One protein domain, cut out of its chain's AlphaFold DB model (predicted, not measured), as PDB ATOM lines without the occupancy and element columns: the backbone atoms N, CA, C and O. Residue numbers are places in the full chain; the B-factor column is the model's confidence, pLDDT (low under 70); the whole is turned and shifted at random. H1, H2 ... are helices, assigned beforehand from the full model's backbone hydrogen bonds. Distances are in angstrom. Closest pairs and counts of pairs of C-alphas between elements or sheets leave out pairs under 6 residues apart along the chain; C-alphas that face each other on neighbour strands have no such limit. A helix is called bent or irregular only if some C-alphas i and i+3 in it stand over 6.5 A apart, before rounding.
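AT A GLANCE: This is residues 4 to 221 of the 222 residues of an uncharacterized protein of bacterium (UniProt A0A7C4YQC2). A bundle of long helices is built round one of them, H6, which runs through the core with H1 and H2 on one side, H7 and H8 on another, and H10 with H4 beyond it on a third. The short helices H3 and H9 lie towards one end of the bundle, and H5 lies at the other end, touching no helix. The printed part has 218 residues with ten named helices, H1 to H10 in chain order, and no named strand; the class is all helix. It is compact, with a radius of gyration of the C-alphas of 17.6 A and spans of 53 by 37 by 32 A.

IN THESE COORDINATES: H1, residues 4 to 29, begins at C-alpha 4 (-30.644, 20.848, -13.812) and is 37.8 A long. H2 is residues 38 to 55, 25.8 A, and H3 residues 57 to 64. H4, residues 70 to 92, is 32.8 A long, with a kink of 29 degrees near residue 86; it is only just irregular, C-alphas 87 and 90 being 6.7 A apart. H5 is residues 97 to 102. H6, residues 113 to 139, is 38.6 A long, with a kink of 27 degrees near residue 122. H7, residues 144 to 166, is 33.3 A long, with a kink of 32 degrees near residue 158, and irregular: C-alphas 158 and 161 are 7.0 A apart. H8 is residues 169 to 182, 20.0 A, and H9 residues 184 to 191. H10, residues 195 to 219, is 35.8 A long and ends at C-alpha 219 (-12.058, 52.665, -53.527).

HOW THE PARTS SIT: H6 is the hub, touching seven helices. H2 touches it the same way at a shallow tilt of 19 degrees; their closest C-alphas, Ala 42 and Ser 118, are 4.4 A apart. H1 touches H6 with residues 6 to 17 alone, closest at C-alphas 10 and 136, 6.7 A. H6 and H7 form a hairpin at a steep tilt of 38 degrees, closest at C-alphas 137 and 147, 5.8 A. H10 touches H6 at a steep tilt of 45 degrees, closest at C-alphas 200 and 127, 6.3 A. H4 touches H10 the same way at 12 degrees, a shallow tilt, with C-alphas 75 and 201 closest, 6.4 A. H7 and H8 form a hairpin, closest at C-alphas 163 and 171, 5.2 A. H9 touches H6, C-alphas 186 and 134 being closest at 5.7 A. H3 only just touches H6, with 3 pairs of C-alphas within 8 A, closest at Asp 59 and Leu 132, 7.5 A. H1 and H7 are apart. H1, H2, H4, H6, H7, H8 and H10 make an up and down bundle, each running against the one before it in the chain. Every O i to N i+4 pair is within hydrogen-bond range in H1, H2, H5, H8, H9 and H10, against 2 of 4 in H3, 16 of 19 in H4, 22 of 23 in H6 and 15 of 19 in H7.

THE WHOLE: The two C-alphas farthest apart, those of Glu 4 and Lys 221, are 55.9 A apart. The printed part has no cut and no long link. The mean pLDDT of the printed part is 94.6, and no printed residue is under 70.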
ATOM      1  N   GLU A   4     -32.001  20.981 -14.350       93.56
ATOM      2  CA  GLU A   4     -30.644  20.848 -13.812       93.56
ATOM      3  C   GLU A   4     -29.631  20.482 -14.902       93.56
ATOM      4  O   GLU A   4     -28.586  21.118 -14.995       93.56
ATOM      5  N   GLN A   5     -29.982  19.531 -15.777       95.25
ATOM      6  CA  GLN A   5     -29.145  19.150 -16.916       95.25
ATOM      7  C   GLN A   5     -28.926  20.336 -17.859       95.25
ATOM      8  O   GLN A   5     -27.793  20.645 -18.199       95.25
ATOM      9  N   LEU A   6     -29.995  21.069 -18.188       95.81
ATOM     10  CA  LEU A   6     -29.901  22.249 -19.049       95.81
ATOM     11  C   LEU A   6     -28.961  23.322 -18.479       95.81
ATOM     12  O   LEU A   6     -28.206  23.943 -19.223       95.81
ATOM     13  N   LEU A   7     -29.020  23.567 -17.168       96.19
ATOM     14  CA  LEU A   7     -28.122  24.519 -16.519       96.19
ATOM     15  C   LEU A   7     -26.664  24.055 -16.618       96.19
ATOM     16  O   LEU A   7     -25.786  24.872 -16.895       96.19
ATOM     17  N   PHE A   8     -26.415  22.762 -16.405       97.56
ATOM     18  CA  PHE A   8     -25.086  22.179 -16.539       97.56
ATOM     19  C   PHE A   8     -24.551  22.315 -17.972       97.56
ATOM     20  O   PHE A   8     -23.458  22.852 -18.153       97.56
ATOM     21  N   ASP A   9     -25.351  21.950 -18.976       97.25
ATOM     22  CA  ASP A   9     -24.984  22.040 -20.396       97.25
ATOM     23  C   ASP A   9     -24.683  23.488 -20.809       97.25
ATOM     24  O   ASP A   9     -23.721  23.764 -21.526       97.25
ATOM     25  N   PHE A  10     -25.463  24.446 -20.299       97.69
ATOM     26  CA  PHE A  10     -25.234  25.866 -20.545       97.69
ATOM     27  C   PHE A  10     -23.921  26.368 -19.919       97.69
ATOM     28  O   PHE A  10     -23.185  27.131 -20.550       97.69
ATOM     29  N   ILE A  11     -23.591  25.935 -18.698       97.94
ATOM     30  CA  ILE A  11     -22.315  26.272 -18.047       97.94
ATOM     31  C   ILE A  11     -21.143  25.660 -18.821       97.94
ATOM     32  O   ILE A  11     -20.152  26.352 -19.073       97.94
ATOM     33  N   GLU A  12     -21.258  24.396 -19.230       98.25
ATOM     34  CA  GLU A  12     -20.252  23.719 -20.050       98.25
ATOM     35  C   GLU A  12     -20.054  24.442 -21.390       98.25
ATOM     36  O   GLU A  12     -18.919  24.691 -21.804       98.25
ATOM     37  N   TRP A  13     -21.140  24.889 -22.024       98.31
ATOM     38  CA  TRP A  13     -21.096  25.688 -23.246       98.31
ATOM     39  C   TRP A  13     -20.345  27.008 -23.059       98.31
ATOM     40  O   TRP A  13     -19.463  27.318 -23.865       98.31
ATOM     41  N   ILE A  14     -20.624  27.761 -21.982       97.94
ATOM     42  CA  ILE A  14     -19.895  29.004 -21.670       97.94
ATOM     43  C   ILE A  14     -18.409  28.695 -21.480       97.94
ATOM     44  O   ILE A  14     -17.556  29.384 -22.043       97.94
ATOM     45  N   PHE A  15     -18.093  27.664 -20.695       98.38
ATOM     46  CA  PHE A  15     -16.717  27.280 -20.406       98.38
ATOM     47  C   PHE A  15     -15.949  26.927 -21.683       98.38
ATOM     48  O   PHE A  15     -14.868  27.470 -21.913       98.38
ATOM     49  N   LEU A  16     -16.518  26.079 -22.542       98.38
ATOM     50  CA  LEU A  16     -15.914  25.685 -23.814       98.38
ATOM     51  C   LEU A  16     -15.741  26.883 -24.752       98.38
ATOM     52  O   LEU A  16     -14.680  27.032 -25.360       98.38
ATOM     53  N   TRP A  17     -16.739  27.766 -24.833       97.94
ATOM     54  CA  TRP A  17     -16.648  28.989 -25.627       97.94
ATOM     55  C   TRP A  17     -15.471  29.863 -25.164       97.94
ATOM     56  O   TRP A  17     -14.603  30.202 -25.971       97.94
ATOM     57  N   ILE A  18     -15.375  30.155 -23.860       97.19
ATOM     58  CA  ILE A  18     -14.264  30.935 -23.289       97.19
ATOM     59  C   ILE A  18     -12.923  30.235 -23.535       97.19
ATOM     60  O   ILE A  18     -11.959  30.883 -23.949       97.19
ATOM     61  N   LEU A  19     -12.851  28.924 -23.299       98.00
ATOM     62  CA  LEU A  19     -11.631  28.135 -23.440       98.00
ATOM     63  C   LEU A  19     -11.093  28.190 -24.873       98.00
ATOM     64  O   LEU A  19      -9.923  28.523 -25.077       98.00
ATOM     65  N   PHE A  20     -11.928  27.907 -25.874       98.12
ATOM     66  CA  PHE A  20     -11.478  27.872 -27.265       98.12
ATOM     67  C   PHE A  20     -11.140  29.264 -27.805       98.12
ATOM     68  O   PHE A  20     -10.142  29.423 -28.512       98.12
ATOM     69  N   TRP A  21     -11.894  30.303 -27.448       95.81
ATOM     70  CA  TRP A  21     -11.509  31.664 -27.833       95.81
ATOM     71  C   TRP A  21     -10.245  32.135 -27.109       95.81
ATOM     72  O   TRP A  21      -9.398  32.798 -27.714       95.81
ATOM     73  N   GLY A  22     -10.054  31.728 -25.853       96.62
ATOM     74  CA  GLY A  22      -8.831  31.963 -25.087       96.62
ATOM     75  C   GLY A  22      -7.605  31.308 -25.726       96.62
ATOM     76  O   GLY A  22      -6.595  31.977 -25.944       96.62
ATOM     77  N   ILE A  23      -7.702  30.030 -26.109       97.88
ATOM     78  CA  ILE A  23      -6.631  29.313 -26.821       97.88
ATOM     79  C   ILE A  23      -6.338  29.980 -28.166       97.88
ATOM     80  O   ILE A  23      -5.174  30.209 -28.501       97.88
ATOM     81  N   PHE A  24      -7.371  30.359 -28.922       96.69
ATOM     82  CA  PHE A  24      -7.169  31.035 -30.199       96.69
ATOM     83  C   PHE A  24      -6.504  32.410 -30.030       96.69
ATOM     84  O   PHE A  24      -5.640  32.791 -30.818       96.69
ATOM     85  N   LYS A  25      -6.800  33.136 -28.949       94.62
ATOM     86  CA  LYS A  25      -6.072  34.367 -28.617       94.62
ATOM     87  C   LYS A  25      -4.574  34.106 -28.412       94.62
ATOM     88  O   LYS A  25      -3.757  34.886 -28.894       94.62
ATOM     89  N   LEU A  26      -4.191  32.992 -27.781       96.75
ATOM     90  CA  LEU A  26      -2.779  32.590 -27.668       96.75
ATOM     91  C   LEU A  26      -2.151  32.261 -29.033       96.75
ATOM     92  O   LEU A  26      -0.962  32.510 -29.235       96.75
ATOM     93  N   PHE A  27      -2.931  31.727 -29.977       95.62
ATOM     94  CA  PHE A  27      -2.486  31.491 -31.355       95.62
ATOM     95  C   PHE A  27      -2.184  32.814 -32.065       95.62
ATOM     96  O   PHE A  27      -1.105  32.962 -32.648       95.62
ATOM     97  N   LEU A  28      -3.073  33.802 -31.932       92.31
ATOM     98  CA  LEU A  28      -2.870  35.141 -32.488       92.31
ATOM     99  C   LEU A  28      -1.599  35.805 -31.932       92.31
ATOM    100  O   LEU A  28      -0.822  36.366 -32.704       92.31
ATOM    101  N   LEU A  29      -1.326  35.659 -30.628       92.81
ATOM    102  CA  LEU A  29      -0.086  36.148 -30.001       92.81
ATOM    103  C   LEU A  29       1.186  35.494 -30.572       92.81
ATOM    104  O   LEU A  29       2.257  36.088 -30.523       92.81
ATOM    105  N   LYS A  30       1.075  34.292 -31.149       94.50
ATOM    106  CA  LYS A  30       2.164  33.577 -31.839       94.50
ATOM    107  C   LYS A  30       2.155  33.790 -33.360       94.50
ATOM    108  O   LYS A  30       2.787  33.026 -34.091       94.50
ATOM    109  N   HIS A  31       1.429  34.798 -33.852       93.25
ATOM    110  CA  HIS A  31       1.247  35.088 -35.280       93.25
ATOM    111  C   HIS A  31       0.646  33.921 -36.086       93.25
ATOM    112  O   HIS A  31       0.920  33.760 -37.280       93.25
ATOM    113  N   ILE A  32      -0.163  33.085 -35.434       94.31
ATOM    114  CA  ILE A  32      -0.990  32.065 -36.074       94.31
ATOM    115  C   ILE A  32      -2.357  32.708 -36.316       94.31
ATOM    116  O   ILE A  32      -3.203  32.735 -35.429       94.31
ATOM    117  N   ASP A  33      -2.533  33.295 -37.499       94.19
ATOM    118  CA  ASP A  33      -3.733  34.054 -37.867       94.19
ATOM    119  C   ASP A  33      -4.491  33.420 -39.051       94.19
ATOM    120  O   ASP A  33      -4.170  32.320 -39.522       94.19
ATOM    121  N   TYR A  34      -5.526  34.104 -39.537       94.81
ATOM    122  CA  TYR A  34      -6.389  33.614 -40.615       94.81
ATOM    123  C   TYR A  34      -5.705  33.591 -41.990       94.81
ATOM    124  O   TYR A  34      -6.245  32.985 -42.918       94.81
ATOM    125  N   ILE A  35      -4.538  34.224 -42.148       95.06
ATOM    126  CA  ILE A  35      -3.869  34.435 -43.441       95.06
ATOM    127  C   ILE A  35      -2.520  33.717 -43.499       95.06
ATOM    128  O   ILE A  35      -2.289  32.885 -44.380       95.06
ATOM    129  N   LYS A  36      -1.618  34.029 -42.565       94.81
ATOM    130  CA  LYS A  36      -0.230  33.555 -42.514       94.81
ATOM    131  C   LYS A  36      -0.164  32.054 -42.279       94.81
ATOM    132  O   LYS A  36       0.591  31.362 -42.957       94.81
ATOM    133  N   ARG A  37      -0.975  31.540 -41.349       96.56
ATOM    134  CA  ARG A  37      -1.049  30.107 -41.011       96.56
ATOM    135  C   ARG A  37      -2.469  29.569 -41.143       96.56
ATOM    136  O   ARG A  37      -2.930  28.789 -40.315       96.56
ATOM    137  N   TYR A  38      -3.134  29.962 -42.228       97.12
ATOM    138  CA  TYR A  38      -4.551  29.695 -42.468       97.12
ATOM    139  C   TYR A  38      -4.939  28.208 -42.352       97.12
ATOM    140  O   TYR A  38      -6.002  27.909 -41.821       97.12
ATOM    141  N   MET A  39      -4.070  27.274 -42.764       98.06
ATOM    142  CA  MET A  39      -4.313  25.830 -42.610       98.06
ATOM    143  C   MET A  39      -4.354  25.390 -41.144       98.06
ATOM    144  O   MET A  39      -5.232  24.627 -40.760       98.06
ATOM    145  N   LEU A  40      -3.431  25.883 -40.313       97.94
ATOM    146  CA  LEU A  40      -3.400  25.547 -38.888       97.94
ATOM    147  C   LEU A  40      -4.615  26.138 -38.166       97.94
ATOM    148  O   LEU A  40      -5.244  25.456 -37.363       97.94
ATOM    149  N   THR A  41      -4.979  27.372 -38.508       97.75
ATOM    150  CA  THR A  41      -6.199  28.028 -38.023       97.75
ATOM    151  C   THR A  41      -7.455  27.250 -38.433       97.75
ATOM    152  O   THR A  41      -8.320  27.001 -37.600       97.75
ATOM    153  N   ALA A  42      -7.538  26.794 -39.687       98.38
ATOM    154  CA  ALA A  42      -8.652  25.979 -40.172       98.38
ATOM    155  C   ALA A  42      -8.768  24.644 -39.421       98.38
ATOM    156  O   ALA A  42      -9.853  24.287 -38.967       98.38
ATOM    157  N   LEU A  43      -7.651  23.926 -39.256       98.44
ATOM    158  CA  LEU A  43      -7.606  22.660 -38.520       98.44
ATOM    159  C   LEU A  43      -7.993  22.837 -37.053       98.44
ATOM    160  O   LEU A  43      -8.706  22.000 -36.509       98.44
ATOM    161  N   TYR A  44      -7.563  23.935 -36.433       98.56
ATOM    162  CA  TYR A  44      -7.953  24.281 -35.074       98.56
ATOM    163  C   TYR A  44      -9.475  24.405 -34.943       98.56
ATOM    164  O   TYR A  44     -10.077  23.692 -34.144       98.56
ATOM    165  N   PHE A  45     -10.114  25.243 -35.764       98.56
ATOM    166  CA  PHE A  45     -11.563  25.444 -35.686       98.56
ATOM    167  C   PHE A  45     -12.370  24.219 -36.127       98.56
ATOM    168  O   PHE A  45     -13.439  23.957 -35.573       98.56
ATOM    169  N   LEU A  46     -11.852  23.415 -37.058       98.56
ATOM    170  CA  LEU A  46     -12.440  22.114 -37.373       98.56
ATOM    171  C   LEU A  46     -12.385  21.174 -36.157       98.56
ATOM    172  O   LEU A  46     -13.385  20.540 -35.832       98.56
ATOM    173  N   GLY A  47     -11.253  21.129 -35.451       98.56
ATOM    174  CA  GLY A  47     -11.111  20.378 -34.203       98.56
ATOM    175  C   GLY A  47     -12.095  20.843 -33.130       98.56
ATOM    176  O   GLY A  47     -12.784  20.015 -32.541       98.56
ATOM    177  N   VAL A  48     -12.229  22.161 -32.935       98.69
ATOM    178  CA  VAL A  48     -13.234  22.752 -32.031       98.69
ATOM    179  C   VAL A  48     -14.643  22.309 -32.419       98.69
ATOM    180  O   VAL A  48     -15.383  21.829 -31.566       98.69
ATOM    181  N   THR A  49     -14.994  22.403 -33.704       98.56
ATOM    182  CA  THR A  49     -16.303  21.975 -34.221       98.56
ATOM    183  C   THR A  49     -16.584  20.517 -33.859       98.56
ATOM    184  O   THR A  49     -17.646  20.219 -33.323       98.56
ATOM    185  N   ILE A  50     -15.628  19.615 -34.109       98.56
ATOM    186  CA  ILE A  50     -15.773  18.179 -33.833       98.56
ATOM    187  C   ILE A  50     -15.926  17.920 -32.330       98.56
ATOM    188  O   ILE A  50     -16.813  17.167 -31.937       98.56
ATOM    189  N   ILE A  51     -15.092  18.543 -31.491       98.56
ATOM    190  CA  ILE A  51     -15.130  18.356 -30.032       98.56
ATOM    191  C   ILE A  51     -16.472  18.822 -29.468       98.56
ATOM    192  O   ILE A  51     -17.135  18.065 -28.763       98.56
ATOM    193  N   VAL A  52     -16.902  20.040 -29.807       98.56
ATOM    194  CA  VAL A  52     -18.167  20.603 -29.309       98.56
ATOM    195  C   VAL A  52     -19.351  19.783 -29.816       98.56
ATOM    196  O   VAL A  52     -20.242  19.450 -29.038       98.56
ATOM    197  N   ALA A  53     -19.340  19.391 -31.093       98.12
ATOM    198  CA  ALA A  53     -20.398  18.558 -31.650       98.12
ATOM    199  C   ALA A  53     -20.465  17.167 -31.005       98.12
ATOM    200  O   ALA A  53     -21.546  16.594 -30.903       98.12
ATOM    201  N   PHE A  54     -19.331  16.620 -30.559       98.25
ATOM    202  CA  PHE A  54     -19.287  15.343 -29.854       98.25
ATOM    203  C   PHE A  54     -19.826  15.444 -28.421       98.25
ATOM    204  O   PHE A  54     -20.588  14.569 -28.007       98.25
ATOM    205  N   ILE A  55     -19.457  16.501 -27.687       98.19
ATOM    206  CA  ILE A  55     -19.930  16.759 -26.317       98.19
ATOM    207  C   ILE A  55     -21.454  16.936 -26.316       98.19
ATOM    208  O   ILE A  55     -22.158  16.195 -25.634       98.19
ATOM    209  N   PHE A  56     -21.977  17.809 -27.182       97.75
ATOM    210  CA  PHE A  56     -23.412  18.111 -27.289       97.75
ATOM    211  C   PHE A  56     -24.124  17.311 -28.387       97.75
ATOM    212  O   PHE A  56     -25.072  17.778 -29.022       97.75
ATOM    213  N   LYS A  57     -23.661  16.086 -28.665       97.31
ATOM    214  CA  LYS A  57     -24.207  15.265 -29.761       97.31
ATOM    215  C   LYS A  57     -25.701  14.990 -29.609       97.31
ATOM    216  O   LYS A  57     -26.396  14.875 -30.611       97.31
ATOM    217  N   ASN A  58     -26.184  14.866 -28.371       95.69
ATOM    218  CA  ASN A  58     -27.583  14.560 -28.092       95.69
ATOM    219  C   ASN A  58     -28.461  15.755 -28.480       95.69
ATOM    220  O   ASN A  58     -29.399  15.573 -29.254       95.69
ATOM    221  N   ASP A  59     -28.084  16.966 -28.060       95.38
ATOM    222  CA  ASP A  59     -28.780  18.213 -28.404       95.38
ATOM    223  C   ASP A  59     -28.765  18.478 -29.914       95.38
ATOM    224  O   ASP A  59     -29.774  18.841 -30.514       95.38
ATOM    225  N   LEU A  60     -27.626  18.235 -30.569       95.69
ATOM    226  CA  LEU A  60     -27.493  18.446 -32.012       95.69
ATOM    227  C   LEU A  60     -28.214  17.379 -32.844       95.69
ATOM    228  O   LEU A  60     -28.680  17.675 -33.947       95.69
ATOM    229  N   SER A  61     -28.315  16.143 -32.346       94.19
ATOM    230  CA  SER A  61     -28.933  15.040 -33.091       94.19
ATOM    231  C   SER A  61     -30.401  15.303 -33.416       94.19
ATOM    232  O   SER A  61     -30.853  14.943 -34.502       94.19
ATOM    233  N   GLU A  62     -31.125  15.996 -32.532       87.06
ATOM    234  CA  GLU A  62     -32.534  16.332 -32.741       87.06
ATOM    235  C   GLU A  62     -32.713  17.221 -33.978       87.06
ATOM    236  O   GLU A  62     -33.551  16.936 -34.838       87.06
ATOM    237  N   ILE A  63     -31.846  18.225 -34.135       88.19
ATOM    238  CA  ILE A  63     -31.859  19.152 -35.274       88.19
ATOM    239  C   ILE A  63     -31.415  18.466 -36.574       88.19
ATOM    240  O   ILE A  63     -31.928  18.782 -37.649       88.19
ATOM    241  N   ILE A  64     -30.472  17.526 -36.489       88.75
ATOM    242  CA  ILE A  64     -29.890  16.846 -37.658       88.75
ATOM    243  C   ILE A  64     -30.767  15.676 -38.147       88.75
ATOM    244  O   ILE A  64     -30.674  15.276 -39.306       88.75
ATOM    245  N   SER A  65     -31.644  15.136 -37.293       83.62
ATOM    246  CA  SER A  65     -32.397  13.891 -37.531       83.62
ATOM    247  C   SER A  65     -33.309  13.888 -38.764       83.62
ATOM    248  O   SER A  65     -33.651  12.824 -39.285       83.62
ATOM    249  N   LYS A  66     -33.701  15.060 -39.266       80.56
ATOM    250  CA  LYS A  66     -34.526  15.197 -40.469       80.56
ATOM    251  C   LYS A  66     -33.599  15.580 -41.606       80.56
ATOM    252  O   LYS A  66     -33.028  16.655 -41.553       80.56
ATOM    253  N   PHE A  67     -33.424  14.707 -42.600       80.69
ATOM    254  CA  PHE A  67     -32.563  14.969 -43.756       80.69
ATOM    255  C   PHE A  67     -33.357  15.544 -44.937       80.69
ATOM    256  O   PHE A  67     -34.390  15.004 -45.330       80.69
ATOM    257  N   SER A  68     -32.833  16.607 -45.548       91.12
ATOM    258  CA  SER A  68     -33.285  17.144 -46.833       91.12
ATOM    259  C   SER A  68     -32.083  17.691 -47.583       91.12
ATOM    260  O   SER A  68     -31.240  18.363 -46.995       91.12
ATOM    261  N   ALA A  69     -32.015  17.433 -48.889       93.88
ATOM    262  CA  ALA A  69     -30.930  17.919 -49.734       93.88
ATOM    263  C   ALA A  69     -31.041  19.423 -50.044       93.88
ATOM    264  O   ALA A  69     -30.027  20.075 -50.287       93.88
ATOM    265  N   THR A  70     -32.252  19.992 -50.023       95.50
ATOM    266  CA  THR A  70     -32.515  21.364 -50.489       95.50
ATOM    267  C   THR A  70     -31.642  22.428 -49.806       95.50
ATOM    268  O   THR A  70     -30.997  23.193 -50.525       95.50
ATOM    269  N   PRO A  71     -31.523  22.481 -48.465       95.25
ATOM    270  CA  PRO A  71     -30.690  23.489 -47.804       95.25
ATOM    271  C   PRO A  71     -29.201  23.357 -48.159       95.25
ATOM    272  O   PRO A  71     -28.501  24.361 -48.268       95.25
ATOM    273  N   PHE A  72     -28.716  22.133 -48.392       95.56
ATOM    274  CA  PHE A  72     -27.330  21.887 -48.794       95.56
ATOM    275  C   PHE A  72     -27.057  22.316 -50.238       95.56
ATOM    276  O   PHE A  72     -25.970  22.811 -50.524       95.56
ATOM    277  N   ILE A  73     -28.040  22.190 -51.138       97.12
ATOM    278  CA  ILE A  73     -27.944  22.737 -52.501       97.12
ATOM    279  C   ILE A  73     -27.816  24.262 -52.439       97.12
ATOM    280  O   ILE A  73     -26.925  24.828 -53.070       97.12
ATOM    281  N   VAL A  74     -28.656  24.925 -51.633       97.25
ATOM    282  CA  VAL A  74     -28.579  26.382 -51.429       97.25
ATOM    283  C   VAL A  74     -27.219  26.775 -50.849       97.25
ATOM    284  O   VAL A  74     -26.578  27.689 -51.364       97.25
ATOM    285  N   LEU A  75     -26.733  26.052 -49.835       96.88
ATOM    286  CA  LEU A  75     -25.398  26.267 -49.272       96.88
ATOM    287  C   LEU A  75     -24.301  26.120 -50.337       96.88
ATOM    288  O   LEU A  75     -23.410  26.963 -50.411       96.88
ATOM    289  N   GLY A  76     -24.381  25.098 -51.193       97.62
ATOM    290  CA  GLY A  76     -23.442  24.890 -52.296       97.62
ATOM    291  C   GLY A  76     -23.409  26.068 -53.273       97.62
ATOM    292  O   GLY A  76     -22.330  26.558 -53.607       97.62
ATOM    293  N   ILE A  77     -24.578  26.582 -53.669       97.81
ATOM    294  CA  ILE A  77     -24.691  27.775 -54.526       97.81
ATOM    295  C   ILE A  77     -24.042  28.988 -53.849       97.81
ATOM    296  O   ILE A  77     -23.262  29.706 -54.478       97.81
ATOM    297  N   VAL A  78     -24.312  29.198 -52.558       96.88
ATOM    298  CA  VAL A  78     -23.730  30.303 -51.785       96.88
ATOM    299  C   VAL A  78     -22.210  30.172 -51.687       96.88
ATOM    300  O   VAL A  78     -21.514  31.172 -51.852       96.88
ATOM    301  N   ILE A  79     -21.667  28.973 -51.466       96.62
ATOM    302  CA  ILE A  79     -20.215  28.738 -51.433       96.62
ATOM    303  C   ILE A  79     -19.583  29.068 -52.789       96.62
ATOM    304  O   ILE A  79     -18.571  29.767 -52.836       96.62
ATOM    305  N   ILE A  80     -20.189  28.626 -53.896       97.00
ATOM    306  CA  ILE A  80     -19.708  28.945 -55.251       97.00
ATOM    307  C   ILE A  80     -19.711  30.459 -55.474       97.00
ATOM    308  O   ILE A  80     -18.718  31.012 -55.949       97.00
ATOM    309  N   PHE A  81     -20.789  31.140 -55.083       96.38
ATOM    310  CA  PHE A  81     -20.886  32.597 -55.159       96.38
ATOM    311  C   PHE A  81     -19.781  33.293 -54.350       96.38
ATOM    312  O   PHE A  81     -19.139  34.219 -54.842       96.38
ATOM    313  N   HIS A  82     -19.487  32.811 -53.142       95.62
ATOM    314  CA  HIS A  82     -18.397  33.336 -52.323       95.62
ATOM    315  C   HIS A  82     -17.022  33.129 -52.957       95.62
ATOM    316  O   HIS A  82     -16.219  34.059 -52.986       95.62
ATOM    317  N   ILE A  83     -16.750  31.936 -53.492       96.12
ATOM    318  CA  ILE A  83     -15.499  31.650 -54.208       96.12
ATOM    319  C   ILE A  83     -15.359  32.591 -55.406       96.12
ATOM    320  O   ILE A  83     -14.294  33.178 -55.600       96.12
ATOM    321  N   PHE A  84     -16.437  32.779 -56.173       96.00
ATOM    322  CA  PHE A  84     -16.470  33.715 -57.289       96.00
ATOM    323  C   PHE A  84     -16.142  35.141 -56.829       96.00
ATOM    324  O   PHE A  84     -15.219  35.753 -57.366       96.00
ATOM    325  N   LEU A  85     -16.819  35.651 -55.797       95.69
ATOM    326  CA  LEU A  85     -16.552  36.988 -55.261       95.69
ATOM    327  C   LEU A  85     -15.101  37.142 -54.802       95.69
ATOM    328  O   LEU A  85     -14.417  38.060 -55.241       95.69
ATOM    329  N   TYR A  86     -14.590  36.229 -53.977       95.06
ATOM    330  CA  TYR A  86     -13.225  36.321 -53.450       95.06
ATOM    331  C   TYR A  86     -12.149  36.170 -54.534       95.06
ATOM    332  O   TYR A  86     -11.021  36.619 -54.337       95.06
ATOM    333  N   HIS A  87     -12.470  35.549 -55.672       94.81
ATOM    334  CA  HIS A  87     -11.544  35.415 -56.793       94.81
ATOM    335  C   HIS A  87     -11.581  36.610 -57.754       94.81
ATOM    336  O   HIS A  87     -10.532  37.063 -58.214       94.81
ATOM    337  N   TYR A  88     -12.774  37.090 -58.109       95.75
ATOM    338  CA  TYR A  88     -12.942  38.094 -59.158       95.75
ATOM    339  C   TYR A  88     -13.012  39.518 -58.618       95.75
ATOM    340  O   TYR A  88     -12.491  40.418 -59.266       95.75
ATOM    341  N   PHE A  89     -13.588  39.741 -57.437       95.94
ATOM    342  CA  PHE A  89     -13.769  41.088 -56.893       95.94
ATOM    343  C   PHE A  89     -12.445  41.860 -56.729       95.94
ATOM    344  O   PHE A  89     -12.368  42.988 -57.221       95.94
ATOM    345  N   PRO A  90     -11.355  41.263 -56.192       94.69
ATOM    346  CA  PRO A  90     -10.069  41.958 -56.087       94.69
ATOM    347  C   PRO A  90      -9.396  42.291 -57.429       94.69
ATOM    348  O   PRO A  90      -8.406  43.014 -57.446       94.69
ATOM    349  N   LYS A  91      -9.890  41.753 -58.556       94.81
ATOM    350  CA  LYS A  91      -9.382  42.086 -59.898       94.81
ATOM    351  C   LYS A  91      -9.999  43.366 -60.461       94.81
ATOM    352  O   LYS A  91      -9.418  43.949 -61.368       94.81
ATOM    353  N   TYR A  92     -11.171  43.760 -59.961       95.19
ATOM    354  CA  TYR A  92     -11.938  44.894 -60.484       95.19
ATOM    355  C   TYR A  92     -11.998  46.079 -59.522       95.19
ATOM    356  O   TYR A  92     -12.227  47.193 -59.973       95.19
ATOM    357  N   ILE A  93     -11.789  45.851 -58.223       95.44
ATOM    358  CA  ILE A  93     -11.813  46.888 -57.187       95.44
ATOM    359  C   ILE A  93     -10.436  46.978 -56.541       95.44
ATOM    360  O   ILE A  93      -9.840  45.947 -56.209       95.44
ATOM    361  N   LYS A  94      -9.927  48.202 -56.357       92.69
ATOM    362  CA  LYS A  94      -8.609  48.429 -55.767       92.69
ATOM    363  C   LYS A  94      -8.605  47.936 -54.324       92.69
ATOM    364  O   LYS A  94      -9.422  48.333 -53.496       92.69
ATOM    365  N   GLU A  95      -7.655  47.062 -54.016       93.69
ATOM    366  CA  GLU A  95      -7.450  46.608 -52.647       93.69
ATOM    367  C   GLU A  95      -7.075  47.804 -51.749       93.69
ATOM    368  O   GLU A  95      -6.183  48.579 -52.120       93.69
ATOM    369  N   PRO A  96      -7.685  47.946 -50.556       93.06
ATOM    370  CA  PRO A  96      -7.387  49.016 -49.604       93.06
ATOM    371  C   PRO A  96      -6.043  48.780 -48.882       93.06
ATOM    372  O   PRO A  96      -5.987  48.682 -47.655       93.06
ATOM    373  N   LYS A  97      -4.948  48.651 -49.647       92.38
ATOM    374  CA  LYS A  97      -3.623  48.218 -49.168       92.38
ATOM    375  C   LYS A  97      -3.074  49.110 -48.069       92.38
ATOM    376  O   LYS A  97      -2.733  48.600 -47.012       92.38
ATOM    377  N   GLU A  98      -3.071  50.427 -48.272       92.12
ATOM    378  CA  GLU A  98      -2.552  51.388 -47.286       92.12
ATOM    379  C   GLU A  98      -3.255  51.248 -45.929       92.12
ATOM    380  O   GLU A  98      -2.632  51.303 -44.868       92.12
ATOM    381  N   TYR A  99      -4.569  51.018 -45.954       91.06
ATOM    382  CA  TYR A  99      -5.344  50.797 -44.742       91.06
ATOM    383  C   TYR A  99      -5.000  49.463 -44.076       91.06
ATOM    384  O   TYR A  99      -4.811  49.419 -42.861       91.06
ATOM    385  N   LEU A 100      -4.914  48.380 -44.848       91.50
ATOM    386  CA  LEU A 100      -4.613  47.044 -44.325       91.50
ATOM    387  C   LEU A 100      -3.162  46.913 -43.837       91.50
ATOM    388  O   LEU A 100      -2.906  46.171 -42.893       91.50
ATOM    389  N   GLU A 101      -2.225  47.654 -44.425       91.38
ATOM    390  CA  GLU A 101      -0.840  47.756 -43.955       91.38
ATOM    391  C   GLU A 101      -0.747  48.541 -42.643       91.38
ATOM    392  O   GLU A 101      -0.003  48.153 -41.743       91.38
ATOM    393  N   LYS A 102      -1.544  49.609 -42.503       90.75
ATOM    394  CA  LYS A 102      -1.632  50.396 -41.266       90.75
ATOM    395  C   LYS A 102      -2.325  49.642 -40.123       90.75
ATOM    396  O   LYS A 102      -1.991  49.879 -38.965       90.75
ATOM    397  N   PHE A 103      -3.277  48.767 -40.444       89.88
ATOM    398  CA  PHE A 103      -4.099  48.017 -39.486       89.88
ATOM    399  C   PHE A 103      -4.097  46.509 -39.803       89.88
ATOM    400  O   PHE A 103      -5.123  45.952 -40.215       89.88
ATOM    401  N   PRO A 104      -2.946  45.827 -39.646       86.94
ATOM    402  CA  PRO A 104      -2.762  44.433 -40.059       86.94
ATOM    403  C   PRO A 104      -3.623  43.424 -39.283       86.94
ATOM    404  O   PRO A 104      -3.781  42.281 -39.720       86.94
ATOM    405  N   GLU A 105      -4.184  43.817 -38.140       84.19
ATOM    406  CA  GLU A 105      -5.145  43.056 -37.340       84.19
ATOM    407  C   GLU A 105      -6.539  42.988 -37.979       84.19
ATOM    408  O   GLU A 105      -7.281  42.032 -37.740       84.19
ATOM    409  N   ARG A 106      -6.876  43.927 -38.877       88.50
ATOM    410  CA  ARG A 106      -8.187  44.020 -39.547       88.50
ATOM    411  C   ARG A 106      -8.323  43.061 -40.724       88.50
ATOM    412  O   ARG A 106      -8.940  43.353 -41.750       88.50
ATOM    413  N   GLN A 107      -7.786  41.857 -40.553       87.81
ATOM    414  CA  GLN A 107      -7.819  40.795 -41.554       87.81
ATOM    415  C   GLN A 107      -9.256  40.423 -41.926       87.81
ATOM    416  O   GLN A 107      -9.481  39.948 -43.032       87.81
ATOM    417  N   TYR A 108     -10.243  40.680 -41.058       87.44
ATOM    418  CA  TYR A 108     -11.663  40.449 -41.339       87.44
ATOM    419  C   TYR A 108     -12.218  41.250 -42.534       87.44
ATOM    420  O   TYR A 108     -13.288  40.910 -43.034       87.44
ATOM    421  N   LEU A 109     -11.492  42.253 -43.031       91.75
ATOM    422  CA  LEU A 109     -11.851  43.020 -44.228       91.75
ATOM    423  C   LEU A 109     -11.174  42.499 -45.503       91.75
ATOM    424  O   LEU A 109     -11.507  42.941 -46.597       91.75
ATOM    425  N   LEU A 110     -10.223  41.568 -45.397       93.38
ATOM    426  CA  LEU A 110      -9.448  41.094 -46.541       93.38
ATOM    427  C   LEU A 110     -10.242  40.081 -47.383       93.38
ATOM    428  O   LEU A 110     -10.715  39.059 -46.876       93.38
ATOM    429  N   LEU A 111     -10.312  40.308 -48.695       94.94
ATOM    430  CA  LEU A 111     -10.879  39.370 -49.667       94.94
ATOM    431  C   LEU A 111      -9.771  38.475 -50.244       94.94
ATOM    432  O   LEU A 111      -9.287  38.689 -51.349       94.94
ATOM    433  N   SER A 112      -9.335  37.472 -49.475       94.88
ATOM    434  CA  SER A 112      -8.336  36.490 -49.925       94.88
ATOM    435  C   SER A 112      -8.823  35.055 -49.750       94.88
ATOM    436  O   SER A 112      -9.526  34.742 -48.790       94.88
ATOM    437  N   PHE A 113      -8.403  34.152 -50.641       95.19
ATOM    438  CA  PHE A 113      -8.770  32.733 -50.555       95.19
ATOM    439  C   PHE A 113      -8.287  32.068 -49.256       95.19
ATOM    440  O   PHE A 113      -9.010  31.282 -48.653       95.19
ATOM    441  N   LYS A 114      -7.084  32.422 -48.782       96.62
ATOM    442  CA  LYS A 114      -6.538  31.914 -47.509       96.62
ATOM    443  C   LYS A 114      -7.470  32.242 -46.346       96.62
ATOM    444  O   LYS A 114      -7.776  31.365 -45.540       96.62
ATOM    445  N   ARG A 115      -7.958  33.489 -46.311       95.25
ATOM    446  CA  ARG A 115      -8.953  33.915 -45.330       95.25
ATOM    447  C   ARG A 115     -10.263  33.184 -45.509       95.25
ATOM    448  O   ARG A 115     -10.800  32.707 -44.523       95.25
ATOM    449  N   LEU A 116     -10.773  33.134 -46.740       96.25
ATOM    450  CA  LEU A 116     -12.037  32.485 -47.062       96.25
ATOM    451  C   LEU A 116     -12.061  31.089 -46.450       96.25
ATOM    452  O   LEU A 116     -12.948  30.780 -45.665       96.25
ATOM    453  N   PHE A 117     -11.025  30.299 -46.733       97.56
ATOM    454  CA  PHE A 117     -10.892  28.943 -46.232       97.56
ATOM    455  C   PHE A 117     -10.843  28.888 -44.702       97.56
ATOM    456  O   PHE A 117     -11.721  28.289 -44.094       97.56
ATOM    457  N   SER A 118      -9.874  29.539 -44.051       97.62
ATOM    458  CA  SER A 118      -9.741  29.458 -42.585       97.62
ATOM    459  C   SER A 118     -10.959  30.013 -41.846       97.62
ATOM    460  O   SER A 118     -11.405  29.436 -40.854       97.62
ATOM    461  N   LYS A 119     -11.546  31.094 -42.366       96.06
ATOM    462  CA  LYS A 119     -12.738  31.722 -41.807       96.06
ATOM    463  C   LYS A 119     -13.988  30.864 -41.994       96.06
ATOM    464  O   LYS A 119     -14.851  30.898 -41.129       96.06
ATOM    465  N   SER A 120     -14.068  30.055 -43.051       97.25
ATOM    466  CA  SER A 120     -15.159  29.086 -43.249       97.25
ATOM    467  C   SER A 120     -15.290  28.129 -42.062       97.25
ATOM    468  O   SER A 120     -16.396  27.874 -41.583       97.25
ATOM    469  N   LEU A 121     -14.149  27.609 -41.590       98.25
ATOM    470  CA  LEU A 121     -14.085  26.659 -40.478       98.25
ATOM    471  C   LEU A 121     -14.312  27.350 -39.132       98.25
ATOM    472  O   LEU A 121     -14.980  26.790 -38.272       98.25
ATOM    473  N   ASP A 122     -13.813  28.574 -38.961       98.00
ATOM    474  CA  ASP A 122     -14.137  29.403 -37.794       98.00
ATOM    475  C   ASP A 122     -15.642  29.692 -37.703       98.00
ATOM    476  O   ASP A 122     -16.267  29.430 -36.678       98.00
ATOM    477  N   ILE A 123     -16.266  30.135 -38.800       97.19
ATOM    478  CA  ILE A 123     -17.717  30.356 -38.846       97.19
ATOM    479  C   ILE A 123     -18.462  29.050 -38.554       97.19
ATOM    480  O   ILE A 123     -19.484  29.085 -37.878       97.19
ATOM    481  N   LEU A 124     -17.959  27.895 -39.007       98.06
ATOM    482  CA  LEU A 124     -18.569  26.598 -38.699       98.06
ATOM    483  C   LEU A 124     -18.518  26.299 -37.195       98.06
ATOM    484  O   LEU A 124     -19.542  25.939 -36.618       98.06
ATOM    485  N   ALA A 125     -17.370  26.520 -36.553       98.38
ATOM    486  CA  ALA A 125     -17.235  26.371 -35.107       98.38
ATOM    487  C   ALA A 125     -18.183  27.320 -34.358       98.38
ATOM    488  O   ALA A 125     -18.934  26.885 -33.486       98.38
ATOM    489  N   GLN A 126     -18.213  28.602 -34.741       97.75
ATOM    490  CA  GLN A 126     -19.140  29.597 -34.188       97.75
ATOM    491  C   GLN A 126     -20.598  29.186 -34.366       97.75
ATOM    492  O   GLN A 126     -21.402  29.371 -33.455       97.75
ATOM    493  N   GLN A 127     -20.937  28.608 -35.517       97.75
ATOM    494  CA  GLN A 127     -22.293  28.191 -35.824       97.75
ATOM    495  C   GLN A 127     -22.787  27.102 -34.872       97.75
ATOM    496  O   GLN A 127     -23.946  27.151 -34.466       97.75
ATOM    497  N   ILE A 128     -21.929  26.163 -34.465       98.12
ATOM    498  CA  ILE A 128     -22.300  25.165 -33.454       98.12
ATOM    499  C   ILE A 128     -22.632  25.846 -32.121       98.12
ATOM    500  O   ILE A 128     -23.681  25.568 -31.547       98.12
ATOM    501  N   PHE A 129     -21.810  26.799 -31.664       98.31
ATOM    502  CA  PHE A 129     -22.106  27.558 -30.442       98.31
ATOM    503  C   PHE A 129     -23.414  28.352 -30.549       98.31
ATOM    504  O   PHE A 129     -24.200  28.350 -29.605       98.31
ATOM    505  N   ILE A 130     -23.664  28.989 -31.695       97.69
ATOM    506  CA  ILE A 130     -24.895  29.737 -31.990       97.69
ATOM    507  C   ILE A 130     -26.126  28.825 -31.928       97.69
ATOM    508  O   ILE A 130     -27.116  29.167 -31.283       97.69
ATOM    509  N   VAL A 131     -26.066  27.657 -32.569       97.88
ATOM    510  CA  VAL A 131     -27.164  26.681 -32.571       97.88
ATOM    511  C   VAL A 131     -27.447  26.187 -31.159       97.88
ATOM    512  O   VAL A 131     -28.594  26.244 -30.723       97.88
ATOM    513  N   LEU A 132     -26.412  25.787 -30.420       98.19
ATOM    514  CA  LEU A 132     -26.554  25.325 -29.039       98.19
ATOM    515  C   LEU A 132     -27.145  26.401 -28.125       98.19
ATOM    516  O   LEU A 132     -28.052  26.110 -27.355       98.19
ATOM    517  N   LEU A 133     -26.712  27.660 -28.254       98.12
ATOM    518  CA  LEU A 133     -27.287  28.760 -27.479       98.12
ATOM    519  C   LEU A 133     -28.793  28.908 -27.743       98.12
ATOM    520  O   LEU A 133     -29.566  29.053 -26.798       98.12
ATOM    521  N   ALA A 134     -29.222  28.842 -29.006       97.94
ATOM    522  CA  ALA A 134     -30.642  28.910 -29.348       97.94
ATOM    523  C   ALA A 134     -31.438  27.728 -28.757       97.94
ATOM    524  O   ALA A 134     -32.506  27.954 -28.187       97.94
ATOM    525  N   ILE A 135     -30.899  26.502 -28.823       96.50
ATOM    526  CA  ILE A 135     -31.512  25.307 -28.211       96.50
ATOM    527  C   ILE A 135     -31.630  25.471 -26.699       96.50
ATOM    528  O   ILE A 135     -32.696  25.228 -26.145       96.50
ATOM    529  N   PHE A 136     -30.568  25.894 -26.013       97.69
ATOM    530  CA  PHE A 136     -30.580  26.006 -24.555       97.69
ATOM    531  C   PHE A 136     -31.559  27.070 -24.065       97.69
ATOM    532  O   PHE A 136     -32.288  26.843 -23.099       97.69
ATOM    533  N   LEU A 137     -31.638  28.208 -24.758       97.56
ATOM    534  CA  LEU A 137     -32.619  29.246 -24.444       97.56
ATOM    535  C   LEU A 137     -34.057  28.745 -24.655       97.56
ATOM    536  O   LEU A 137     -34.904  28.948 -23.784       97.56
ATOM    537  N   GLN A 138     -34.327  28.027 -25.748       96.38
ATOM    538  CA  GLN A 138     -35.637  27.411 -25.983       96.38
ATOM    539  C   GLN A 138     -35.947  26.326 -24.936       96.38
ATOM    540  O   GLN A 138     -37.039  26.297 -24.367       96.38
ATOM    541  N   GLY A 139     -34.974  25.469 -24.621       96.12
ATOM    542  CA  GLY A 139     -35.069  24.417 -23.611       96.12
ATOM    543  C   GLY A 139     -35.318  24.955 -22.200       96.12
ATOM    544  O   GLY A 139     -35.927  24.266 -21.381       96.12
ATOM    545  N   ALA A 140     -34.926  26.206 -21.929       97.12
ATOM    546  CA  ALA A 140     -35.234  26.915 -20.685       97.12
ATOM    547  C   ALA A 140     -36.702  27.374 -20.597       97.12
ATOM    548  O   ALA A 140     -37.119  27.914 -19.571       97.12
ATOM    549  N   GLY A 141     -37.495  27.156 -21.651       97.25
ATOM    550  CA  GLY A 141     -38.892  27.573 -21.739       97.25
ATOM    551  C   GLY A 141     -39.071  29.041 -22.125       97.25
ATOM    552  O   GLY A 141     -40.145  29.597 -21.897       97.25
ATOM    553  N   LEU A 142     -38.038  29.683 -22.683       97.94
ATOM    554  CA  LEU A 142     -38.147  31.047 -23.186       97.94
ATOM    555  C   LEU A 142     -38.944  31.070 -24.490       97.94
ATOM    556  O   LEU A 142     -38.775  30.217 -25.361       97.94
ATOM    557  N   ASN A 143     -39.788  32.087 -24.653       97.88
ATOM    558  CA  ASN A 143     -40.443  32.321 -25.939       97.88
ATOM    559  C   ASN A 143     -39.452  32.895 -26.972       97.88
ATOM    560  O   ASN A 143     -38.329  33.292 -26.642       97.88
ATOM    561  N   LEU A 144     -39.871  32.961 -28.239       98.00
ATOM    562  CA  LEU A 144     -39.012  33.412 -29.336       98.00
ATOM    563  C   LEU A 144     -38.455  34.828 -29.113       98.00
ATOM    564  O   LEU A 144     -37.268  35.055 -29.328       98.00
ATOM    565  N   ILE A 145     -39.270  35.772 -28.631       98.06
ATOM    566  CA  ILE A 145     -38.829  37.157 -28.390       98.06
ATOM    567  C   ILE A 145     -37.777  37.203 -27.277       98.06
ATOM    568  O   ILE A 145     -36.737  37.836 -27.439       98.06
ATOM    569  N   GLN A 146     -38.015  36.509 -26.162       98.38
ATOM    570  CA  GLN A 146     -37.045  36.406 -25.066       98.38
ATOM    571  C   GLN A 146     -35.730  35.783 -25.542       98.38
ATOM    572  O   GLN A 146     -34.655  36.283 -25.208       98.38
ATOM    573  N   THR A 147     -35.822  34.739 -26.368       98.12
ATOM    574  CA  THR A 147     -34.661  34.092 -26.982       98.12
ATOM    575  C   THR A 147     -33.894  35.073 -27.860       98.12
ATOM    576  O   THR A 147     -32.691  35.208 -27.684       98.12
ATOM    577  N   ILE A 148     -34.570  35.819 -28.743       98.00
ATOM    578  CA  ILE A 148     -33.954  36.852 -29.591       98.00
ATOM    579  C   ILE A 148     -33.213  37.893 -28.754       98.00
ATOM    580  O   ILE A 148     -32.065  38.216 -29.065       98.00
ATOM    581  N   LEU A 149     -33.841  38.411 -27.697       97.31
ATOM    582  CA  LEU A 149     -33.251  39.453 -26.854       97.31
ATOM    583  C   LEU A 149     -31.995  38.956 -26.133       97.31
ATOM    584  O   LEU A 149     -30.949  39.604 -26.206       97.31
ATOM    585  N   ILE A 150     -32.072  37.796 -25.475       97.62
ATOM    586  CA  ILE A 150     -30.939  37.229 -24.732       97.62
ATOM    587  C   ILE A 150     -29.830  36.801 -25.695       97.62
ATOM    588  O   ILE A 150     -28.668  37.145 -25.483       97.62
ATOM    589  N   PHE A 151     -30.179  36.126 -26.791       97.62
ATOM    590  CA  PHE A 151     -29.229  35.732 -27.827       97.62
ATOM    591  C   PHE A 151     -28.478  36.950 -28.380       97.62
ATOM    592  O   PHE A 151     -27.249  36.950 -28.430       97.62
ATOM    593  N   SER A 152     -29.201  38.016 -28.738       96.19
ATOM    594  CA  SER A 152     -28.603  39.250 -29.264       96.19
ATOM    595  C   SER A 152     -27.698  39.929 -28.238       96.19
ATOM    596  O   SER A 152     -26.661  40.476 -28.612       96.19
ATOM    597  N   ALA A 153     -28.035  39.861 -26.945       95.62
ATOM    598  CA  ALA A 153     -27.181  40.370 -25.876       95.62
ATOM    599  C   ALA A 153     -25.862  39.585 -25.774       95.62
ATOM    600  O   ALA A 153     -24.795  40.198 -25.789       95.62
ATOM    601  N   PHE A 154     -25.910  38.247 -25.749       95.81
ATOM    602  CA  PHE A 154     -24.703  37.406 -25.760       95.81
ATOM    603  C   PHE A 154     -23.849  37.656 -27.005       95.81
ATOM    604  O   PHE A 154     -22.633  37.832 -26.906       95.81
ATOM    605  N   PHE A 155     -24.487  37.733 -28.173       94.44
ATOM    606  CA  PHE A 155     -23.801  38.000 -29.431       94.44
ATOM    607  C   PHE A 155     -23.148  39.387 -29.432       94.44
ATOM    608  O   PHE A 155     -21.991  39.521 -29.821       94.44
ATOM    609  N   GLY A 156     -23.845  40.412 -28.937       93.81
ATOM    610  CA  GLY A 156     -23.298  41.755 -28.764       93.81
ATOM    611  C   GLY A 156     -22.091  41.767 -27.829       93.81
ATOM    612  O   GLY A 156     -21.035  42.266 -28.211       93.81
ATOM    613  N   ILE A 157     -22.199  41.147 -26.648       94.12
ATOM    614  CA  ILE A 157     -21.098  41.039 -25.674       94.12
ATOM    615  C   ILE A 157     -19.859  40.392 -26.306       94.12
ATOM    616  O   ILE A 157     -18.751  40.878 -26.093       94.12
ATOM    617  N   ALA A 158     -20.033  39.353 -27.125       93.69
ATOM    618  CA  ALA A 158     -18.922  38.696 -27.814       93.69
ATOM    619  C   ALA A 158     -18.182  39.617 -28.809       93.69
ATOM    620  O   ALA A 158     -16.992  39.425 -29.052       93.69
ATOM    621  N   HIS A 159     -18.858  40.631 -29.360       92.44
ATOM    622  CA  HIS A 159     -18.321  41.519 -30.400       92.44
ATOM    623  C   HIS A 159     -17.916  42.910 -29.895       92.44
ATOM    624  O   HIS A 159     -17.137  43.606 -30.548       92.44
ATOM    625  N   VAL A 160     -18.403  43.328 -28.727       93.44
ATOM    626  CA  VAL A 160     -18.053  44.605 -28.090       93.44
ATOM    627  C   VAL A 160     -16.539  44.798 -27.876       93.44
ATOM    628  O   VAL A 160     -16.065  45.911 -28.119       93.44
ATOM    629  N   PRO A 161     -15.730  43.778 -27.511       90.88
ATOM    630  CA  PRO A 161     -14.281  43.946 -27.381       90.88
ATOM    631  C   PRO A 161     -13.599  44.504 -28.636       90.88
ATOM    632  O   PRO A 161     -12.615  45.228 -28.510       90.88
ATOM    633  N   LEU A 162     -14.134  44.228 -29.832       88.12
ATOM    634  CA  LEU A 162     -13.594  44.748 -31.091       88.12
ATOM    635  C   LEU A 162     -13.611  46.281 -31.130       88.12
ATOM    636  O   LEU A 162     -12.642  46.897 -31.568       88.12
ATOM    637  N   ILE A 163     -14.685  46.895 -30.624       91.62
ATOM    638  CA  ILE A 163     -14.829  48.354 -30.558       91.62
ATOM    639  C   ILE A 163     -13.743  48.950 -29.664       91.62
ATOM    640  O   ILE A 163     -13.112  49.933 -30.040       91.62
ATOM    641  N   PHE A 164     -13.501  48.352 -28.498       91.00
ATOM    642  CA  PHE A 164     -12.519  48.868 -27.545       91.00
ATOM    643  C   PHE A 164     -11.075  48.663 -28.005       91.00
ATOM    644  O   PHE A 164     -10.230  49.516 -27.749       91.00
ATOM    645  N   ILE A 165     -10.790  47.543 -28.676       86.12
ATOM    646  CA  ILE A 165      -9.444  47.225 -29.162       86.12
ATOM    647  C   ILE A 165      -9.082  48.099 -30.366       86.12
ATOM    648  O   ILE A 165      -7.971  48.617 -30.432       86.12
ATOM    649  N   GLU A 166     -10.001  48.272 -31.318       86.94
ATOM    650  CA  GLU A 166      -9.695  48.963 -32.575       86.94
ATOM    651  C   GLU A 166     -10.051  50.449 -32.574       86.94
ATOM    652  O   GLU A 166      -9.458  51.205 -33.344       86.94
ATOM    653  N   ASN A 167     -11.043  50.844 -31.771       87.88
ATOM    654  CA  ASN A 167     -11.587  52.197 -31.651       87.88
ATOM    655  C   ASN A 167     -11.715  52.933 -32.997       87.88
ATOM    656  O   ASN A 167     -11.250  54.060 -33.174       87.88
ATOM    657  N   SER A 168     -12.309  52.262 -33.986       86.62
ATOM    658  CA  SER A 168     -12.370  52.744 -35.368       86.62
ATOM    659  C   SER A 168     -13.765  52.595 -35.965       86.62
ATOM    660  O   SER A 168     -14.568  51.766 -35.528       86.62
ATOM    661  N   TRP A 169     -14.074  53.385 -36.996       87.88
ATOM    662  CA  TRP A 169     -15.384  53.302 -37.643       87.88
ATOM    663  C   TRP A 169     -15.697  51.887 -38.185       87.88
ATOM    664  O   TRP A 169     -16.847  51.472 -38.035       87.88
ATOM    665  N   PRO A 170     -14.739  51.083 -38.713       86.75
ATOM    666  CA  PRO A 170     -15.060  49.733 -39.182       86.75
ATOM    667  C   PRO A 170     -15.381  48.764 -38.056       86.75
ATOM    668  O   PRO A 170     -16.270  47.938 -38.236       86.75
ATOM    669  N   SER A 171     -14.745  48.899 -36.886       89.00
ATOM    670  CA  SER A 171     -15.114  48.087 -35.722       89.00
ATOM    671  C   SER A 171     -16.544  48.376 -35.260       89.00
ATOM    672  O   SER A 171     -17.293  47.445 -34.982       89.00
ATOM    673  N   TRP A 172     -16.968  49.646 -35.271       90.50
ATOM    674  CA  TRP A 172     -18.357  50.012 -34.970       90.50
ATOM    675  C   TRP A 172     -19.334  49.458 -36.008       90.50
ATOM    676  O   TRP A 172     -20.339  48.848 -35.645       90.50
ATOM    677  N   TYR A 173     -19.021  49.633 -37.295       88.12
ATOM    678  CA  TYR A 173     -19.830  49.113 -38.396       88.12
ATOM    679  C   TYR A 173     -19.992  47.593 -38.308       88.12
ATOM    680  O   TYR A 173     -21.112  47.092 -38.406       88.12
ATOM    681  N   PHE A 174     -18.896  46.869 -38.074       88.44
ATOM    682  CA  PHE A 174     -18.898  45.416 -37.942       88.44
ATOM    683  C   PHE A 174     -19.717  44.961 -36.733       88.44
ATOM    684  O   PHE A 174     -20.622  44.148 -36.896       88.44
ATOM    685  N   THR A 175     -19.468  45.516 -35.541       90.44
ATOM    686  CA  THR A 175     -20.186  45.119 -34.321       90.44
ATOM    687  C   THR A 175     -21.680  45.421 -34.407       90.44
ATOM    688  O   THR A 175     -22.488  44.560 -34.070       90.44
ATOM    689  N   PHE A 176     -22.073  46.597 -34.907       89.75
ATOM    690  CA  PHE A 176     -23.491  46.934 -35.061       89.75
ATOM    691  C   PHE A 176     -24.190  45.994 -36.042       89.75
ATOM    692  O   PHE A 176     -25.270  45.471 -35.773       89.75
ATOM    693  N   SER A 177     -23.536  45.740 -37.171       87.75
ATOM    694  CA  SER A 177     -24.072  44.865 -38.202       87.75
ATOM    695  C   SER A 177     -24.176  43.420 -37.656       87.75
ATOM    696  O   SER A 177     -25.182  42.745 -37.885       87.75
ATOM    697  N   ALA A 178     -23.204  42.974 -36.848       88.69
ATOM    698  CA  ALA A 178     -23.190  41.658 -36.211       88.69
ATOM    699  C   ALA A 178     -24.357  41.520 -35.220       88.69
ATOM    700  O   ALA A 178     -25.101  40.540 -35.270       88.69
ATOM    701  N   MET A 179     -24.590  42.539 -34.388       89.75
ATOM    702  CA  MET A 179     -25.740  42.599 -33.479       89.75
ATOM    703  C   MET A 179     -27.078  42.561 -34.225       89.75
ATOM    704  O   MET A 179     -27.984  41.847 -33.805       89.75
ATOM    705  N   LEU A 180     -27.203  43.277 -35.347       89.19
ATOM    706  CA  LEU A 180     -28.426  43.256 -36.152       89.19
ATOM    707  C   LEU A 180     -28.684  41.865 -36.748       89.19
ATOM    708  O   LEU A 180     -29.816  41.383 -36.736       89.19
ATOM    709  N   SER A 181     -27.631  41.191 -37.220       88.25
ATOM    710  CA  SER A 181     -27.738  39.827 -37.751       88.25
ATOM    711  C   SER A 181     -28.135  38.799 -36.683       88.25
ATOM    712  O   SER A 181     -28.836  37.835 -36.992       88.25
ATOM    713  N   ALA A 182     -27.772  39.040 -35.417       93.12
ATOM    714  CA  ALA A 182     -28.071  38.147 -34.301       93.12
ATOM    715  C   ALA A 182     -29.576  37.966 -34.057       93.12
ATOM    716  O   ALA A 182     -29.990  36.919 -33.570       93.12
ATOM    717  N   VAL A 183     -30.403  38.941 -34.454       96.06
ATOM    718  CA  VAL A 183     -31.869  38.844 -34.373       96.06
ATOM    719  C   VAL A 183     -32.410  37.731 -35.275       96.06
ATOM    720  O   VAL A 183     -33.393  37.074 -34.933       96.06
ATOM    721  N   LEU A 184     -31.762  37.491 -36.419       97.38
ATOM    722  CA  LEU A 184     -32.216  36.512 -37.406       97.38
ATOM    723  C   LEU A 184     -31.890  35.074 -36.995       97.38
ATOM    724  O   LEU A 184     -32.635  34.163 -37.354       97.38
ATOM    725  N   PHE A 185     -30.797  34.845 -36.261       97.19
ATOM    726  CA  PHE A 185     -30.336  33.483 -35.983       97.19
ATOM    727  C   PHE A 185     -31.342  32.652 -35.177       97.19
ATOM    728  O   PHE A 185     -31.665  31.563 -35.651       97.19
ATOM    729  N   PRO A 186     -31.909  33.125 -34.050       97.62
ATOM    730  CA  PRO A 186     -32.908  32.352 -33.316       97.62
ATOM    731  C   PRO A 186     -34.145  32.032 -34.150       97.62
ATOM    732  O   PRO A 186     -34.611  30.899 -34.122       97.62
ATOM    733  N   VAL A 187     -34.636  33.001 -34.933       97.88
ATOM    734  CA  VAL A 187     -35.799  32.807 -35.815       97.88
ATOM    735  C   VAL A 187     -35.520  31.700 -36.820       97.88
ATOM    736  O   VAL A 187     -36.317  30.776 -36.952       97.88
ATOM    737  N   LEU A 188     -34.371  31.763 -37.497       97.50
ATOM    738  CA  LEU A 188     -33.985  30.735 -38.453       97.50
ATOM    739  C   LEU A 188     -33.888  29.379 -37.758       97.50
ATOM    740  O   LEU A 188     -34.531  28.441 -38.203       97.50
ATOM    741  N   ILE A 189     -33.129  29.278 -36.668       96.88
ATOM    742  CA  ILE A 189     -32.804  28.004 -36.014       96.88
ATOM    743  C   ILE A 189     -34.041  27.320 -35.415       96.88
ATOM    744  O   ILE A 189     -34.145  26.102 -35.523       96.88
ATOM    745  N   ILE A 190     -34.953  28.081 -34.805       96.06
ATOM    746  CA  ILE A 190     -36.099  27.535 -34.062       96.06
ATOM    747  C   ILE A 190     -37.311  27.298 -34.971       96.06
ATOM    748  O   ILE A 190     -37.944  26.250 -34.875       96.06
ATOM    749  N   GLU A 191     -37.635  28.247 -35.853       96.44
ATOM    750  CA  GLU A 191     -38.906  28.234 -36.595       96.44
ATOM    751  C   GLU A 191     -38.778  27.643 -38.005       96.44
ATOM    752  O   GLU A 191     -39.763  27.182 -38.584       96.44
ATOM    753  N   ILE A 192     -37.577  27.657 -38.593       95.62
ATOM    754  CA  ILE A 192     -37.375  27.229 -39.980       95.62
ATOM    755  C   ILE A 192     -36.767  25.823 -40.009       95.62
ATOM    756  O   ILE A 192     -35.697  25.598 -39.438       95.62
ATOM    757  N   PRO A 193     -37.372  24.857 -40.729       93.75
ATOM    758  CA  PRO A 193     -36.747  23.560 -40.961       93.75
ATOM    759  C   PRO A 193     -35.352  23.740 -41.560       93.75
ATOM    760  O   PRO A 193     -35.199  24.455 -42.549       93.75
ATOM    761  N   TYR A 194     -34.337  23.079 -40.997       94.38
ATOM    762  CA  TYR A 194     -32.931  23.255 -41.400       94.38
ATOM    763  C   TYR A 194     -32.389  24.677 -41.193       94.38
ATOM    764  O   TYR A 194     -31.400  25.082 -41.808       94.38
ATOM    765  N   GLY A 195     -33.009  25.426 -40.287       95.62
ATOM    766  CA  GLY A 195     -32.640  26.768 -39.869       95.62
ATOM    767  C   GLY A 195     -31.170  26.983 -39.545       95.62
ATOM    768  O   GLY A 195     -30.621  28.052 -39.805       95.62
ATOM    769  N   PHE A 196     -30.498  25.955 -39.026       95.88
ATOM    770  CA  PHE A 196     -29.062  25.991 -38.751       95.88
ATOM    771  C   PHE A 196     -28.203  26.158 -40.023       95.88
ATOM    772  O   PHE A 196     -27.168  26.816 -39.978       95.88
ATOM    773  N   ILE A 197     -28.643  25.627 -41.172       96.81
ATOM    774  CA  ILE A 197     -27.944  25.779 -42.461       96.81
ATOM    775  C   ILE A 197     -28.189  27.180 -43.017       96.81
ATOM    776  O   ILE A 197     -27.259  27.845 -43.470       96.81
ATOM    777  N   TYR A 198     -29.430  27.665 -42.942       97.19
ATOM    778  CA  TYR A 198     -29.758  29.022 -43.381       97.19
ATOM    779  C   TYR A 198     -29.082  30.088 -42.515       97.19
ATOM    780  O   TYR A 198     -28.585  31.076 -43.047       97.19
ATOM    781  N   SER A 199     -28.987  29.881 -41.201       97.06
ATOM    782  CA  SER A 199     -28.238  30.786 -40.321       97.06
ATOM    783  C   SER A 199     -26.736  30.744 -40.607       97.06
ATOM    784  O   SER A 199     -26.128  31.808 -40.658       97.06
ATOM    785  N   TYR A 200     -26.157  29.579 -40.931       97.06
ATOM    786  CA  TYR A 200     -24.773  29.491 -41.421       97.06
ATOM    787  C   TYR A 200     -24.554  30.303 -42.708       97.06
ATOM    788  O   TYR A 200     -23.585  31.056 -42.812       97.06
ATOM    789  N   ILE A 201     -25.478  30.199 -43.671       97.06
ATOM    790  CA  ILE A 201     -25.467  30.986 -44.915       97.06
ATOM    791  C   ILE A 201     -25.520  32.488 -44.613       97.06
ATOM    792  O   ILE A 201     -24.709  33.247 -45.143       97.06
ATOM    793  N   VAL A 202     -26.448  32.923 -43.757       96.50
ATOM    794  CA  VAL A 202     -26.585  34.335 -43.365       96.50
ATOM    795  C   VAL A 202     -25.317  34.833 -42.676       96.50
ATOM    796  O   VAL A 202     -24.837  35.920 -42.994       96.50
ATOM    797  N   HIS A 203     -24.730  34.026 -41.794       95.75
ATOM    798  CA  HIS A 203     -23.492  34.363 -41.096       95.75
ATOM    799  C   HIS A 203     -22.324  34.555 -42.078       95.75
ATOM    800  O   HIS A 203     -21.551  35.504 -41.970       95.75
ATOM    801  N   TRP A 204     -22.229  33.709 -43.098       94.69
ATOM    802  CA  TRP A 204     -21.264  33.864 -44.183       94.69
ATOM    803  C   TRP A 204     -21.472  35.128 -45.015       94.69
ATOM    804  O   TRP A 204     -20.533  35.902 -45.229       94.69
ATOM    805  N   LEU A 205     -22.710  35.343 -45.469       94.88
ATOM    806  CA  LEU A 205     -23.080  36.508 -46.268       94.88
ATOM    807  C   LEU A 205     -22.757  37.800 -45.527       94.88
ATOM    808  O   LEU A 205     -22.252  38.734 -46.140       94.88
ATOM    809  N   PHE A 206     -22.972  37.823 -44.214       92.81
ATOM    810  CA  PHE A 206     -22.622  38.945 -43.362       92.81
ATOM    811  C   PHE A 206     -21.147  39.352 -43.504       92.81
ATOM    812  O   PHE A 206     -20.849  40.485 -43.883       92.81
ATOM    813  N   TYR A 207     -20.215  38.414 -43.294       91.44
ATOM    814  CA  TYR A 207     -18.780  38.691 -43.429       91.44
ATOM    815  C   TYR A 207     -18.406  39.191 -44.825       91.44
ATOM    816  O   TYR A 207     -17.551  40.069 -44.967       91.44
ATOM    817  N   THR A 208     -19.026  38.625 -45.853       93.50
ATOM    818  CA  THR A 208     -18.726  38.962 -47.244       93.50
ATOM    819  C   THR A 208     -19.270  40.323 -47.629       93.50
ATOM    820  O   THR A 208     -18.529  41.115 -48.201       93.50
ATOM    821  N   ILE A 209     -20.517  40.631 -47.269       93.12
ATOM    822  CA  ILE A 209     -21.135  41.936 -47.515       93.12
ATOM    823  C   ILE A 209     -20.353  43.027 -46.783       93.12
ATOM    824  O   ILE A 209     -20.060  44.055 -47.387       93.12
ATOM    825  N   THR A 210     -19.947  42.803 -45.529       91.38
ATOM    826  CA  THR A 210     -19.125  43.770 -44.787       91.38
ATOM    827  C   THR A 210     -17.775  44.008 -45.465       91.38
ATOM    828  O   THR A 210     -17.388  45.162 -45.649       91.38
ATOM    829  N   ALA A 211     -17.061  42.954 -45.874       92.38
ATOM    830  CA  ALA A 211     -15.765  43.101 -46.538       92.38
ATOM    831  C   ALA A 211     -15.896  43.785 -47.912       92.38
ATOM    832  O   ALA A 211     -15.176  44.739 -48.195       92.38
ATOM    833  N   VAL A 212     -16.854  43.355 -48.736       94.12
ATOM    834  CA  VAL A 212     -17.140  43.958 -50.048       94.12
ATOM    835  C   VAL A 212     -17.553  45.422 -49.902       94.12
ATOM    836  O   VAL A 212     -16.988  46.286 -50.567       94.12
ATOM    837  N   GLY A 213     -18.487  45.724 -48.996       92.56
ATOM    838  CA  GLY A 213     -18.939  47.087 -48.729       92.56
ATOM    839  C   GLY A 213     -17.799  47.995 -48.271       92.56
ATOM    840  O   GLY A 213     -17.686  49.124 -48.745       92.56
ATOM    841  N   PHE A 214     -16.900  47.487 -47.421       92.00
ATOM    842  CA  PHE A 214     -15.701  48.218 -47.015       92.00
ATOM    843  C   PHE A 214     -14.799  48.564 -48.209       92.00
ATOM    844  O   PHE A 214     -14.386  49.715 -48.335       92.00
ATOM    845  N   TRP A 215     -14.527  47.602 -49.098       93.94
ATOM    846  CA  TRP A 215     -13.693  47.829 -50.285       93.94
ATOM    847  C   TRP A 215     -14.312  48.870 -51.224       93.94
ATOM    848  O   TRP A 215     -13.613  49.784 -51.643       93.94
ATOM    849  N   ILE A 216     -15.625  48.792 -51.482       93.75
ATOM    850  CA  ILE A 216     -16.343  49.769 -52.325       93.75
ATOM    851  C   ILE A 216     -16.242  51.181 -51.739       93.75
ATOM    852  O   ILE A 216     -15.987  52.146 -52.456       93.75
ATOM    853  N   VAL A 217     -16.452  51.333 -50.429       91.12
ATOM    854  CA  VAL A 217     -16.385  52.648 -49.772       91.12
ATOM    855  C   VAL A 217     -14.965  53.214 -49.791       91.12
ATOM    856  O   VAL A 217     -14.803  54.431 -49.874       91.12
ATOM    857  N   TYR A 218     -13.947  52.360 -49.687       89.50
ATOM    858  CA  TYR A 218     -12.553  52.791 -49.695       89.50
ATOM    859  C   TYR A 218     -12.071  53.189 -51.096       89.50
ATOM    860  O   TYR A 218     -11.445  54.235 -51.230       89.50
ATOM    861  N   ASP A 219     -12.409  52.405 -52.123       88.62
ATOM    862  CA  ASP A 219     -12.058  52.665 -53.527       88.62
ATOM    863  C   ASP A 219     -12.562  54.040 -53.990       88.62
ATOM    864  O   ASP A 219     -11.803  54.829 -54.539       88.62
ATOM    865  N   ASN A 220     -13.796  54.405 -53.626       85.31
ATOM    866  CA  ASN A 220     -14.379  55.716 -53.947       85.31
ATOM    867  C   ASN A 220     -13.702  56.916 -53.251       85.31
ATOM    868  O   ASN A 220     -14.017  58.063 -53.573       85.31
ATOM    869  N   LYS A 221     -12.844  56.686 -52.250       79.38
ATOM    870  CA  LYS A 221     -12.144  57.743 -51.501       79.38
ATOM    871  C   LYS A 221     -10.686  57.927 -51.931       79.38
ATOM    872  O   LYS A 221     -10.070  58.880 -51.454       79.38
TER     873      LYS A 221